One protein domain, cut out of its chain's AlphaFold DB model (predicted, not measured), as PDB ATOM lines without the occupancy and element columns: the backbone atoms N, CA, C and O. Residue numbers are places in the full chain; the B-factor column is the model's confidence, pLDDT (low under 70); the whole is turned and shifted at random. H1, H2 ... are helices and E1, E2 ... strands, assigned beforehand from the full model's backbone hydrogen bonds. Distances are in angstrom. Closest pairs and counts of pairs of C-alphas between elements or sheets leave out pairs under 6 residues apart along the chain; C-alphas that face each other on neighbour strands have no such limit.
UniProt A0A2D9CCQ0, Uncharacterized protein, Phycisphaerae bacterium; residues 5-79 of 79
ATOM      1  N   TYR A   5       9.690  24.686 -51.370       94.25
ATOM      2  CA  TYR A   5      10.214  25.225 -50.121       94.25
ATOM      3  C   TYR A   5       9.892  24.259 -48.988       94.25
ATOM      4  O   TYR A   5       8.742  23.848 -48.834       94.25
ATOM      5  N   ARG A   6      10.895  23.888 -48.191       95.19
ATOM      6  CA  ARG A   6      10.678  23.219 -46.907       95.19
ATOM      7  C   ARG A   6      10.369  24.290 -45.876       95.19
ATOM      8  O   ARG A   6      11.166  25.204 -45.709       95.19
ATOM      9  N   VAL A   7       9.262  24.139 -45.166       95.75
ATOM     10  CA  VAL A   7       8.926  24.969 -44.009       95.75
ATOM     11  C   VAL A   7       8.947  24.101 -42.761       95.75
ATOM     12  O   VAL A   7       8.358  23.018 -42.763       95.75
ATOM     13  N   SER A   8       9.625  24.571 -41.718       95.44
ATOM     14  CA  SER A   8       9.670  23.948 -40.394       95.44
ATOM     15  C   SER A   8       9.154  24.918 -39.338       95.44
ATOM     16  O   SER A   8       9.650  26.038 -39.234       95.44
ATOM     17  N   THR A   9       8.192  24.473 -38.531       90.75
ATOM     18  CA  THR A   9       7.687  25.221 -37.362       90.75
ATOM     19  C   THR A   9       8.311  24.750 -36.043       90.75
ATOM     20  O   THR A   9       8.072  25.338 -34.992       90.75
ATOM     21  N   LEU A  10       9.118  23.683 -36.072       84.94
ATOM     22  CA  LEU A  10       9.754  23.125 -34.881       84.94
ATOM     23  C   LEU A  10      11.042  23.882 -34.531       84.94
ATOM     24  O   LEU A  10      11.880  24.115 -35.401       84.94
ATOM     25  N   GLY A  11      11.231  24.178 -33.242       76.81
ATOM     26  CA  GLY A  11      12.470  24.757 -32.702       76.81
ATOM     27  C   GLY A  11      12.430  26.266 -32.448       76.81
ATOM     28  O   GLY A  11      13.372  26.792 -31.859       76.81
ATOM     29  N   TYR A  12      11.335  26.940 -32.813       74.44
ATOM     30  CA  TYR A  12      11.158  28.381 -32.638       74.44
ATOM     31  C   TYR A  12       9.798  28.675 -32.010       74.44
ATOM     32  O   TYR A  12       8.789  28.083 -32.379       74.44
ATOM     33  N   THR A  13       9.766  29.576 -31.028       77.75
ATOM     34  CA  THR A  13       8.541  29.871 -30.268       77.75
ATOM     35  C   THR A  13       7.538  30.698 -31.072       77.75
ATOM     36  O   THR A  13       6.347  30.631 -30.784       77.75
ATOM     37  N   ASN A  14       8.006  31.483 -32.049       85.69
ATOM     38  CA  ASN A  14       7.161  32.360 -32.858       85.69
ATOM     39  C   ASN A  14       7.728  32.612 -34.264       85.69
ATOM     40  O   ASN A  14       7.588  33.700 -34.812       85.69
ATOM     41  N   SER A  15       8.414  31.622 -34.831       90.62
ATOM     42  CA  SER A  15       9.091  31.781 -36.117       90.62
ATOM     43  C   SER A  15       8.986  30.502 -36.937       90.62
ATOM     44  O   SER A  15       8.776  29.414 -36.395       90.62
ATOM     45  N   ILE A  16       9.157  30.623 -38.249       93.94
ATOM     46  CA  ILE A  16       9.254  29.492 -39.171       93.94
ATOM     47  C   ILE A  16      10.577  29.544 -39.925       93.94
ATOM     48  O   ILE A  16      11.019  30.606 -40.359       93.94
ATOM     49  N   GLU A  17      11.207  28.388 -40.103       94.62
ATOM     50  CA  GLU A  17      12.374  28.246 -40.973       94.62
ATOM     51  C   GLU A  17      11.902  27.845 -42.370       94.62
ATOM     52  O   GLU A  17      11.201  26.841 -42.528       94.62
ATOM     53  N   VAL A  18      12.312  28.605 -43.384       94.31
ATOM     54  CA  VAL A  18      12.043  28.326 -44.794       94.31
ATOM     55  C   VAL A  18      13.359  28.026 -45.503       94.31
ATOM     56  O   VAL A  18      14.284  28.832 -45.493       94.31
ATOM     57  N   THR A  19      13.437  26.869 -46.152       93.06
ATOM     58  CA  THR A  19      14.589  26.453 -46.963       93.06
ATOM     59  C   THR A  19      14.131  26.182 -48.386       93.06
ATOM     60  O   THR A  19      13.213  25.387 -48.598       93.06
ATOM     61  N   CYS A  20      14.779  26.791 -49.374       91.12
ATOM     62  CA  CYS A  20      14.498  26.463 -50.767       91.12
ATOM     63  C   CYS A  20      15.086  25.083 -51.117       91.12
ATOM     64  O   CYS A  20      16.205  24.739 -50.740       91.12
ATOM     65  N   LEU A  21      14.321  24.264 -51.836       86.25
ATOM     66  CA  LEU A  21      14.718  22.930 -52.274       86.25
ATOM     67  C   LEU A  21      14.984  22.918 -53.783       86.25
ATOM     68  O   LEU A  21      14.090  23.167 -54.593       86.25
ATOM     69  N   GLY A  22      16.200  22.522 -54.167       75.06
ATOM     70  CA  GLY A  22      16.573  22.241 -55.556       75.06
ATOM     71  C   GLY A  22      17.630  23.185 -56.131       75.06
ATOM     72  O   GLY A  22      18.293  23.928 -55.419       75.06
ATOM     73  N   MET A  23      17.820  23.118 -57.453       69.00
ATOM     74  CA  MET A  23      18.869  23.872 -58.162       69.00
ATOM     75  C   MET A  23      18.496  25.335 -58.458       69.00
ATOM     76  O   MET A  23      19.361  26.114 -58.841       69.00
ATOM     77  N   ASN A  24      17.233  25.721 -58.260       65.12
ATOM     78  CA  ASN A  24      16.728  27.070 -58.545       65.12
ATOM     79  C   ASN A  24      16.828  28.030 -57.343       65.12
ATOM     80  O   ASN A  24      16.227  29.098 -57.361       65.12
ATOM     81  N   CYS A  25      17.560  27.658 -56.293       68.44
ATOM     82  CA  CYS A  25      17.632  28.426 -55.047       68.44
ATOM     83  C   CYS A  25      18.677  29.551 -55.061       68.44
ATOM     84  O   CYS A  25      18.839  30.241 -54.065       68.44
ATOM     85  N   VAL A  26      19.376  29.754 -56.185       66.69
ATOM     86  CA  VAL A  26      20.379  30.824 -56.324       66.69
ATOM     87  C   VAL A  26      19.738  32.215 -56.201       66.69
ATOM     88  O   VAL A  26      20.345  33.101 -55.612       66.69
ATOM     89  N   ASP A  27      18.492  32.367 -56.666       65.81
ATOM     90  CA  ASP A  27      17.686  33.595 -56.566       65.81
ATOM     91  C   ASP A  27      16.445  33.374 -55.679       65.81
ATOM     92  O   ASP A  27      15.328  33.769 -56.022       65.81
ATOM     93  N   SER A  28      16.597  32.657 -54.559       73.62
ATOM     94  CA  SER A  28      15.462  32.374 -53.678       73.62
ATOM     95  C   SER A  28      14.863  33.665 -53.107       73.62
ATOM     96  O   SER A  28      15.477  34.356 -52.302       73.62
ATOM     97  N   GLU A  29      13.619  33.967 -53.486       76.31
ATOM     98  CA  GLU A  29      12.851  35.093 -52.930       76.31
ATOM     99  C   GLU A  29      12.360  34.838 -51.493       76.31
ATOM    100  O   GLU A  29      11.782  35.729 -50.872       76.31
ATOM    101  N   CYS A  30      12.488  33.605 -50.991       82.88
ATOM    102  CA  CYS A  30      11.937  33.207 -49.702       82.88
ATOM    103  C   CYS A  30      12.788  32.121 -49.047       82.88
ATOM    104  O   CYS A  30      12.648  30.932 -49.334       82.88
ATOM    105  N   GLU A  31      13.707  32.540 -48.188       88.56
ATOM    106  CA  GLU A  31      14.611  31.657 -47.463       88.56
ATOM    107  C   GLU A  31      15.073  32.332 -46.172       88.56
ATOM    108  O   GLU A  31      15.252  33.548 -46.128       88.56
ATOM    109  N   GLY A  32      15.267  31.531 -45.127       89.81
ATOM    110  CA  GLY A  32      15.695  31.991 -43.813       89.81
ATOM    111  C   GLY A  32      14.624  31.818 -42.743       89.81
ATOM    112  O   GLY A  32      13.686  31.032 -42.889       89.81
ATOM    113  N   LEU A  33      14.815  32.528 -41.634       91.56
ATOM    114  CA  LEU A  33      13.910  32.519 -40.492       91.56
ATOM    115  C   LEU A  33      12.944  33.700 -40.609       91.56
ATOM    116  O   LEU A  33      13.391  34.834 -40.761       91.56
ATOM    117  N   TYR A  34      11.645  33.426 -40.528       90.88
ATOM    118  CA  TYR A  34      10.600  34.447 -40.504       90.88
ATOM    119  C   TYR A  34       9.933  34.461 -39.140       90.88
ATOM    120  O   TYR A  34       9.417  33.425 -38.714       90.88
ATOM    121  N   ASP A  35       9.904  35.618 -38.486       88.88
ATOM    122  CA  ASP A  35       9.079  35.821 -37.301       88.88
ATOM    123  C   ASP A  35       7.610  35.956 -37.710       88.88
ATOM    124  O   ASP A  35       7.272  36.666 -38.653       88.88
ATOM    125  N   LEU A  36       6.726  35.252 -37.003       83.50
ATOM    126  CA  LEU A  36       5.285  35.249 -37.273       83.50
ATOM    127  C   LEU A  36       4.604  36.568 -36.875       83.50
ATOM    128  O   LEU A  36       3.478  36.816 -37.296       83.50
ATOM    129  N   ASP A  37       5.282  37.402 -36.082       84.19
ATOM    130  CA  ASP A  37       4.866  38.781 -35.794       84.19
ATOM    131  C   ASP A  37       5.285  39.767 -36.907       84.19
ATOM    132  O   ASP A  37       4.866  40.927 -36.889       84.19
ATOM    133  N   GLU A  38       6.119  39.326 -37.854       84.06
ATOM    134  CA  GLU A  38       6.593  40.099 -39.003       84.06
ATOM    135  C   GLU A  38       5.964  39.609 -40.323       84.06
ATOM    136  O   GLU A  38       5.168  38.668 -40.368       84.06
ATOM    137  N   ASP A  39       6.314  40.269 -41.430       79.19
ATOM    138  CA  ASP A  39       5.770  39.957 -42.749       79.19
ATOM    139  C   ASP A  39       6.346  38.642 -43.306       79.19
ATOM    140  O   ASP A  39       7.395  38.599 -43.960       79.19
ATOM    141  N   VAL A  40       5.602  37.550 -43.122       88.88
ATOM    142  CA  VAL A  40       5.756  36.333 -43.929       88.88
ATOM    143  C   VAL A  40       5.195  36.607 -45.333       88.88
ATOM    144  O   VAL A  40       4.130  37.215 -45.470       88.88
ATOM    145  N   PRO A  41       5.842  36.150 -46.422       91.50
ATOM    146  CA  PRO A  41       5.292  36.324 -47.758       91.50
ATOM    147  C   PRO A  41       3.878  35.737 -47.872       91.50
ATOM    148  O   PRO A  41       3.678  34.539 -47.687       91.50
ATOM    149  N   LYS A  42       2.904  36.564 -48.265       92.19
ATOM    150  CA  LYS A  42       1.478  36.189 -48.318       92.19
ATOM    151  C   LYS A  42       1.195  34.873 -49.057       92.19
ATOM    152  O   LYS A  42       0.386  34.062 -48.624       92.19
ATOM    153  N   TRP A  43       1.894  34.636 -50.168       93.06
ATOM    154  CA  TRP A  43       1.739  33.411 -50.962       93.06
ATOM    155  C   TRP A  43       2.109  32.141 -50.173       93.06
ATOM    156  O   TRP A  43       1.561  31.072 -50.455       93.06
ATOM    157  N   LEU A  44       3.052  32.254 -49.230       93.81
ATOM    158  CA  LEU A  44       3.517  31.176 -48.366       93.81
ATOM    159  C   LEU A  44       2.515  30.945 -47.234       93.81
ATOM    160  O   LEU A  44       2.122  29.804 -47.004       93.81
ATOM    161  N   GLU A  45       2.053  32.020 -46.593       93.44
ATOM    162  CA  GLU A  45       1.039  31.987 -45.531       93.44
ATOM    163  C   GLU A  45      -0.265  31.319 -45.998       93.44
ATOM    164  O   GLU A  45      -0.776  30.404 -45.345       93.44
ATOM    165  N   GLU A  46      -0.775  31.709 -47.171       95.19
ATOM    166  CA  GLU A  46      -1.996  31.143 -47.757       95.19
ATOM    167  C   GLU A  46      -1.862  29.631 -47.999       95.19
ATOM    168  O   GLU A  46      -2.773  28.857 -47.696       95.19
ATOM    169  N   ARG A  47      -0.709  29.182 -48.511       96.62
ATOM    170  CA  ARG A  47      -0.454  27.763 -48.796       96.62
ATOM    171  C   ARG A  47      -0.229  26.953 -47.525       96.62
ATOM    172  O   ARG A  47      -0.755  25.847 -47.418       96.62
ATOM    173  N   LEU A  48       0.515  27.495 -46.560       95.25
ATOM    174  CA  LEU A  48       0.719  26.861 -45.258       95.25
ATOM    175  C   LEU A  48      -0.606  26.665 -44.532       95.25
ATOM    176  O   LEU A  48      -0.859  25.569 -44.039       95.25
ATOM    177  N   SER A  49      -1.483  27.669 -44.554       95.25
ATOM    178  CA  SER A  49      -2.816  27.583 -43.951       95.25
ATOM    179  C   SER A  49      -3.619  26.399 -44.498       95.25
ATOM    180  O   SER A  49      -4.228  25.658 -43.731       95.25
ATOM    181  N   VAL A  50      -3.574  26.163 -45.815       97.25
ATOM    182  CA  VAL A  50      -4.218  24.996 -46.445       97.25
ATOM    183  C   VAL A  50      -3.582  23.690 -45.969       97.25
ATOM    184  O   VAL A  50      -4.295  22.767 -45.581       97.25
ATOM    185  N   LEU A  51      -2.250  23.601 -45.966       97.75
ATOM    186  CA  LEU A  51      -1.554  22.372 -45.579       97.75
ATOM    187  C   LEU A  51      -1.719  22.034 -44.092       97.75
ATOM    188  O   LEU A  51      -1.759  20.856 -43.748       97.75
ATOM    189  N   MET A  52      -1.861  23.027 -43.211       95.19
ATOM    190  CA  MET A  52      -2.115  22.809 -41.780       95.19
ATOM    191  C   MET A  52      -3.470  22.141 -41.503       95.19
ATOM    192  O   MET A  52      -3.633  21.527 -40.446       95.19
ATOM    193  N   MET A  53      -4.409  22.200 -42.452       96.25
ATOM    194  CA  MET A  53      -5.699  21.506 -42.374       96.25
ATOM    195  C   MET A  53      -5.617  20.025 -42.783       96.25
ATOM    196  O   MET A  53      -6.554  19.272 -42.522       96.25
ATOM    197  N   CYS A  54      -4.529  19.591 -43.429       96.50
ATOM    198  CA  CYS A  54      -4.327  18.198 -43.835       96.50
ATOM    199  C   CYS A  54      -3.883  17.326 -42.651       96.50
ATOM    200  O   CYS A  54      -3.170  17.804 -41.771       96.50
ATOM    201  N   ASP A  55      -4.231  16.037 -42.648       95.75
ATOM    202  CA  ASP A  55      -3.761  15.088 -41.627       95.75
ATOM    203  C   ASP A  55      -2.228  14.903 -41.725       95.75
ATOM    204  O   ASP A  55      -1.722  14.626 -42.820       95.75
ATOM    205  N   PRO A  56      -1.461  15.084 -40.629       96.31
ATOM    206  CA  PRO A  56      -0.019  14.836 -40.620       96.31
ATOM    207  C   PRO A  56       0.357  13.347 -40.598       96.31
ATOM    208  O   PRO A  56       1.537  13.030 -40.736       96.31
ATOM    209  N   THR A  57      -0.592  12.434 -40.380       96.25
ATOM    210  CA  THR A  57      -0.325  11.004 -40.194       96.25
ATOM    211  C   THR A  57       0.066  10.349 -41.521       96.25
ATOM    212  O   THR A  57      -0.729  10.350 -42.463       96.25
ATOM    213  N   PRO A  58       1.265   9.748 -41.634       92.75
ATOM    214  CA  PRO A  58       1.656   9.059 -42.854       92.75
ATOM    215  C   PRO A  58       0.743   7.859 -43.180       92.75
ATOM    216  O   PRO A  58       0.345   7.131 -42.268       92.75
ATOM    217  N   PRO A  59       0.492   7.575 -44.471       94.62
ATOM    218  CA  PRO A  59       0.978   8.311 -45.636       94.62
ATOM    219  C   PRO A  59       0.198   9.613 -45.862       94.62
ATOM    220  O   PRO A  59      -1.020   9.600 -45.983       94.62
ATOM    221  N   THR A  60       0.912  10.732 -45.991       96.56
ATOM    222  CA  THR A  60       0.289  12.024 -46.309       96.56
ATOM    223  C   THR A  60       0.161  12.218 -47.818       96.56
ATOM    224  O   THR A  60       1.017  11.750 -48.577       96.56
ATOM    225  N   GLU A  61      -0.857  12.945 -48.271       95.75
ATOM    226  CA  GLU A  61      -1.095  13.227 -49.693       95.75
ATOM    227  C   GLU A  61      -0.740  14.679 -50.058       95.75
ATOM    228  O   GLU A  61      -0.865  15.580 -49.222       95.75
ATOM    229  N   PRO A  62      -0.256  14.939 -51.286       96.19
ATOM    230  CA  PRO A  62      -0.048  16.298 -51.762       96.19
ATOM    231  C   PRO A  62      -1.378  16.981 -52.104       96.19
ATOM    232  O   PRO A  62      -2.296  16.365 -52.638       96.19
ATOM    233  N   VAL A  63      -1.435  18.291 -51.881       96.75
ATOM    234  CA  VAL A  63      -2.477  19.178 -52.398       96.75
ATOM    235  C   VAL A  63      -1.960  19.799 -53.697       96.75
ATOM    236  O   VAL A  63      -0.945  20.505 -53.703       96.75
ATOM    237  N   GLU A  64      -2.640  19.510 -54.807       95.06
ATOM    238  CA  GLU A  64      -2.229  19.941 -56.148       95.06
ATOM    239  C   GLU A  64      -2.037  21.466 -56.223       95.06
ATOM    240  O   GLU A  64      -2.878  22.241 -55.776       95.06
ATOM    241  N   GLY A  65      -0.889  21.898 -56.757       93.06
ATOM    242  CA  GLY A  65      -0.529  23.317 -56.887       93.06
ATOM    243  C   GLY A  65      -0.144  24.031 -55.583       93.06
ATOM    244  O   GLY A  65       0.303  25.175 -55.642       93.06
ATOM    245  N   ILE A  66      -0.273  23.374 -54.424       95.81
ATOM    246  CA  ILE A  66      -0.016  23.969 -53.102       95.81
ATOM    247  C   ILE A  66       1.226  23.371 -52.451       95.81
ATOM    248  O   ILE A  66       2.113  24.114 -52.031       95.81
ATOM    249  N   GLY A  67       1.304  22.043 -52.343       95.94
ATOM    250  CA  GLY A  67       2.365  21.405 -51.570       95.94
ATOM    251  C   GLY A  67       1.953  20.092 -50.922       95.94
ATOM    252  O   GLY A  67       1.054  19.405 -51.393       95.94
ATOM    253  N   ARG A  68       2.617  19.731 -49.826       97.00
ATOM    254  CA  ARG A  68       2.345  18.524 -49.041       97.00
ATOM    255  C   ARG A  68       2.681  18.756 -47.569       97.00
ATOM    256  O   ARG A  68       3.766  19.248 -47.258       97.00
ATOM    257  N   ARG A  69       1.787  18.342 -46.666       97.62
ATOM    258  CA  ARG A  69       2.103  18.212 -45.236       97.62
ATOM    259  C   ARG A  69       2.925  16.942 -45.032       97.62
ATOM    260  O   ARG A  69       2.510  15.874 -45.472       97.62
ATOM    261  N   ILE A  70       4.107  17.051 -44.440       97.00
ATOM    262  CA  ILE A  70       5.004  15.906 -44.235       97.00
ATOM    263  C   ILE A  70       4.761  15.287 -42.864       97.00
ATOM    264  O   ILE A  70       4.656  14.069 -42.761       97.00
ATOM    265  N   ASP A  71       4.630  16.135 -41.848       95.94
ATOM    266  CA  ASP A  71       4.313  15.756 -40.475       95.94
ATOM    267  C   ASP A  71       3.653  16.937 -39.732       95.94
ATOM    268  O   ASP A  71       3.096  17.856 -40.345       95.94
ATOM    269  N   GLU A  72       3.656  16.897 -38.400       94.88
ATOM    270  CA  GLU A  72       3.069  17.930 -37.547       94.88
ATOM    271  C   GLU A  72       3.683  19.324 -37.777       94.88
ATOM    272  O   GLU A  72       2.941  20.309 -37.767       94.88
ATOM    273  N   HIS A  73       4.988  19.393 -38.060       95.31
ATOM    274  CA  HIS A  73       5.781  20.626 -38.113       95.31
ATOM    275  C   HIS A  73       6.480  20.885 -39.453       95.31
ATOM    276  O   HIS A  73       7.020  21.975 -39.652       95.31
ATOM    277  N   THR A  74       6.484  19.911 -40.362       96.31
ATOM    278  CA  THR A  74       7.208  19.971 -41.634       96.31
ATOM    279  C   THR A  74       6.251  20.029 -42.819       96.31
ATOM    280  O   THR A  74       5.370  19.180 -42.987       96.31
ATOM    281  N   PHE A  75       6.488  20.990 -43.711       96.88
ATOM    282  CA  PHE A  75       5.697  21.206 -44.919       96.88
ATOM    283  C   PHE A  75       6.602  21.361 -46.134       96.88
ATOM    284  O   PHE A  75       7.676  21.956 -46.051       96.88
ATOM    285  N   TRP A  76       6.153  20.858 -47.280       96.00
ATOM    286  CA  TRP A  76       6.704  21.218 -48.582       96.00
ATOM    287  C   TRP A  76       5.702  22.115 -49.293       96.00
ATOM    288  O   TRP A  76       4.555  21.717 -49.465       96.00
ATOM    289  N   VAL A  77       6.122  23.306 -49.706       95.62
ATOM    290  CA  VAL A  77       5.262  24.315 -50.331       95.62
ATOM    291  C   VAL A  77       5.748  24.595 -51.748       95.62
ATOM    292  O   VAL A  77       6.943  24.781 -51.964       95.62
ATOM    293  N   PHE A  78       4.835  24.622 -52.717       93.00
ATOM    294  CA  PHE A  78       5.150  24.872 -54.123       93.00
ATOM    295  C   PHE A  78       4.874  26.323 -54.514       93.00
ATOM    296  O   PHE A  78       3.826  26.879 -54.170       93.00
ATOM    297  N   LYS A  79       5.799  26.914 -55.273       87.31
ATOM    298  CA  LYS A  79       5.672  28.239 -55.884       87.31
ATOM    299  C   LYS A  79       5.903  28.172 -57.388       87.31
ATOM    300  O   LYS A  79       6.890  27.526 -57.812       87.31
TER     301      LYS A  79
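Overview. This is residues 5 to 79 of the 79 residues of an uncharacterized protein of Phycisphaerae bacterium (UniProt A0A2D9CCQ0). One strongly twisted sheet of five short strands makes a wall, with the helix H1 packed slantwise over one face, toward the E5 and E4 side, and no named helix over the other face. Residues 53 to 66, a long stretch with no named element, run from the end of H1 round to the edge strand E4. The printed part has 75 residues, with one named helix and five named strands in the order E1, E2, E3, H1, E4, E5; the sheet runs E3, E2, E1, E5, E4, antiparallel throughout. The class is mixed, helices and strands, though under half of the residues are in named elements. The whole is compact, with a radius of gyration of the C-alphas of 11.9 A and spans of 31 by 30 by 20 A.

Along the chain. E1 is residues 5 to 8, 9.8 A from first to last C-alpha, and begins at C-alpha 5 at (10.214, 25.225, -50.121). E2, the longest strand, is residues 15 to 21 and 19.3 A long. E3 is residues 32 to 35, 10.0 A. H1 is residues 42 to 52, 15.3 A, starting at C-alpha 42 at (1.478, 36.189, -48.318). E4 is residues 67 to 69, 7.1 A. E5 is residues 74 to 78, 13.6 A, and ends at C-alpha 78 at (5.150, 24.872, -54.123).

Arrangement. E1, E2 and E3 form a meander, each strand the antiparallel neighbour of the one before. In the hairpin of E1 and E2, N 6 and O 19 are 2.8 A apart, within hydrogen-bond range. In the hairpin of E2 and E3, N 18 and O 32 are within range at 2.8 A. On the other side of E1 is E5, antiparallel at 157 degrees, with N 7 and O 75 at 2.8 A. E4 and E5 are a hairpin, with N 68 and O 76 at 2.8 A. E3 and E4 are the edge strands and are apart. Residues 62 to 63 pair antiparallel with residues 67 to 68 of E4. H1 is on the sheet, two layers with the helix on one face, at a height over the sheet of 8.9 A. It lies over E5 and only just over E1 and E4, with 3 C-alphas falling on each of these two. On the local plane it runs slantwise to the strands, at 50 degrees to E5. The closest C-alphas of H1 and E4 are those of Leu 51 and Arg 69, 5.5 A apart; those of H1 and E5 are Arg 47 and Val 77, 6.8 A. In H1, 6 of 7 O i to N i+4 pairs are within hydrogen-bond range.

Size, cuts and confidence. The two C-alphas farthest apart are those of Asp 27 and Thr 57, 33.2 A. The printed part has no cut. The link from H1 to E4 is long, with 14 residues, and that from E4 to E5 is tight. The mean pLDDT of the printed part is 89.9; residues 23 to 27 are under 70.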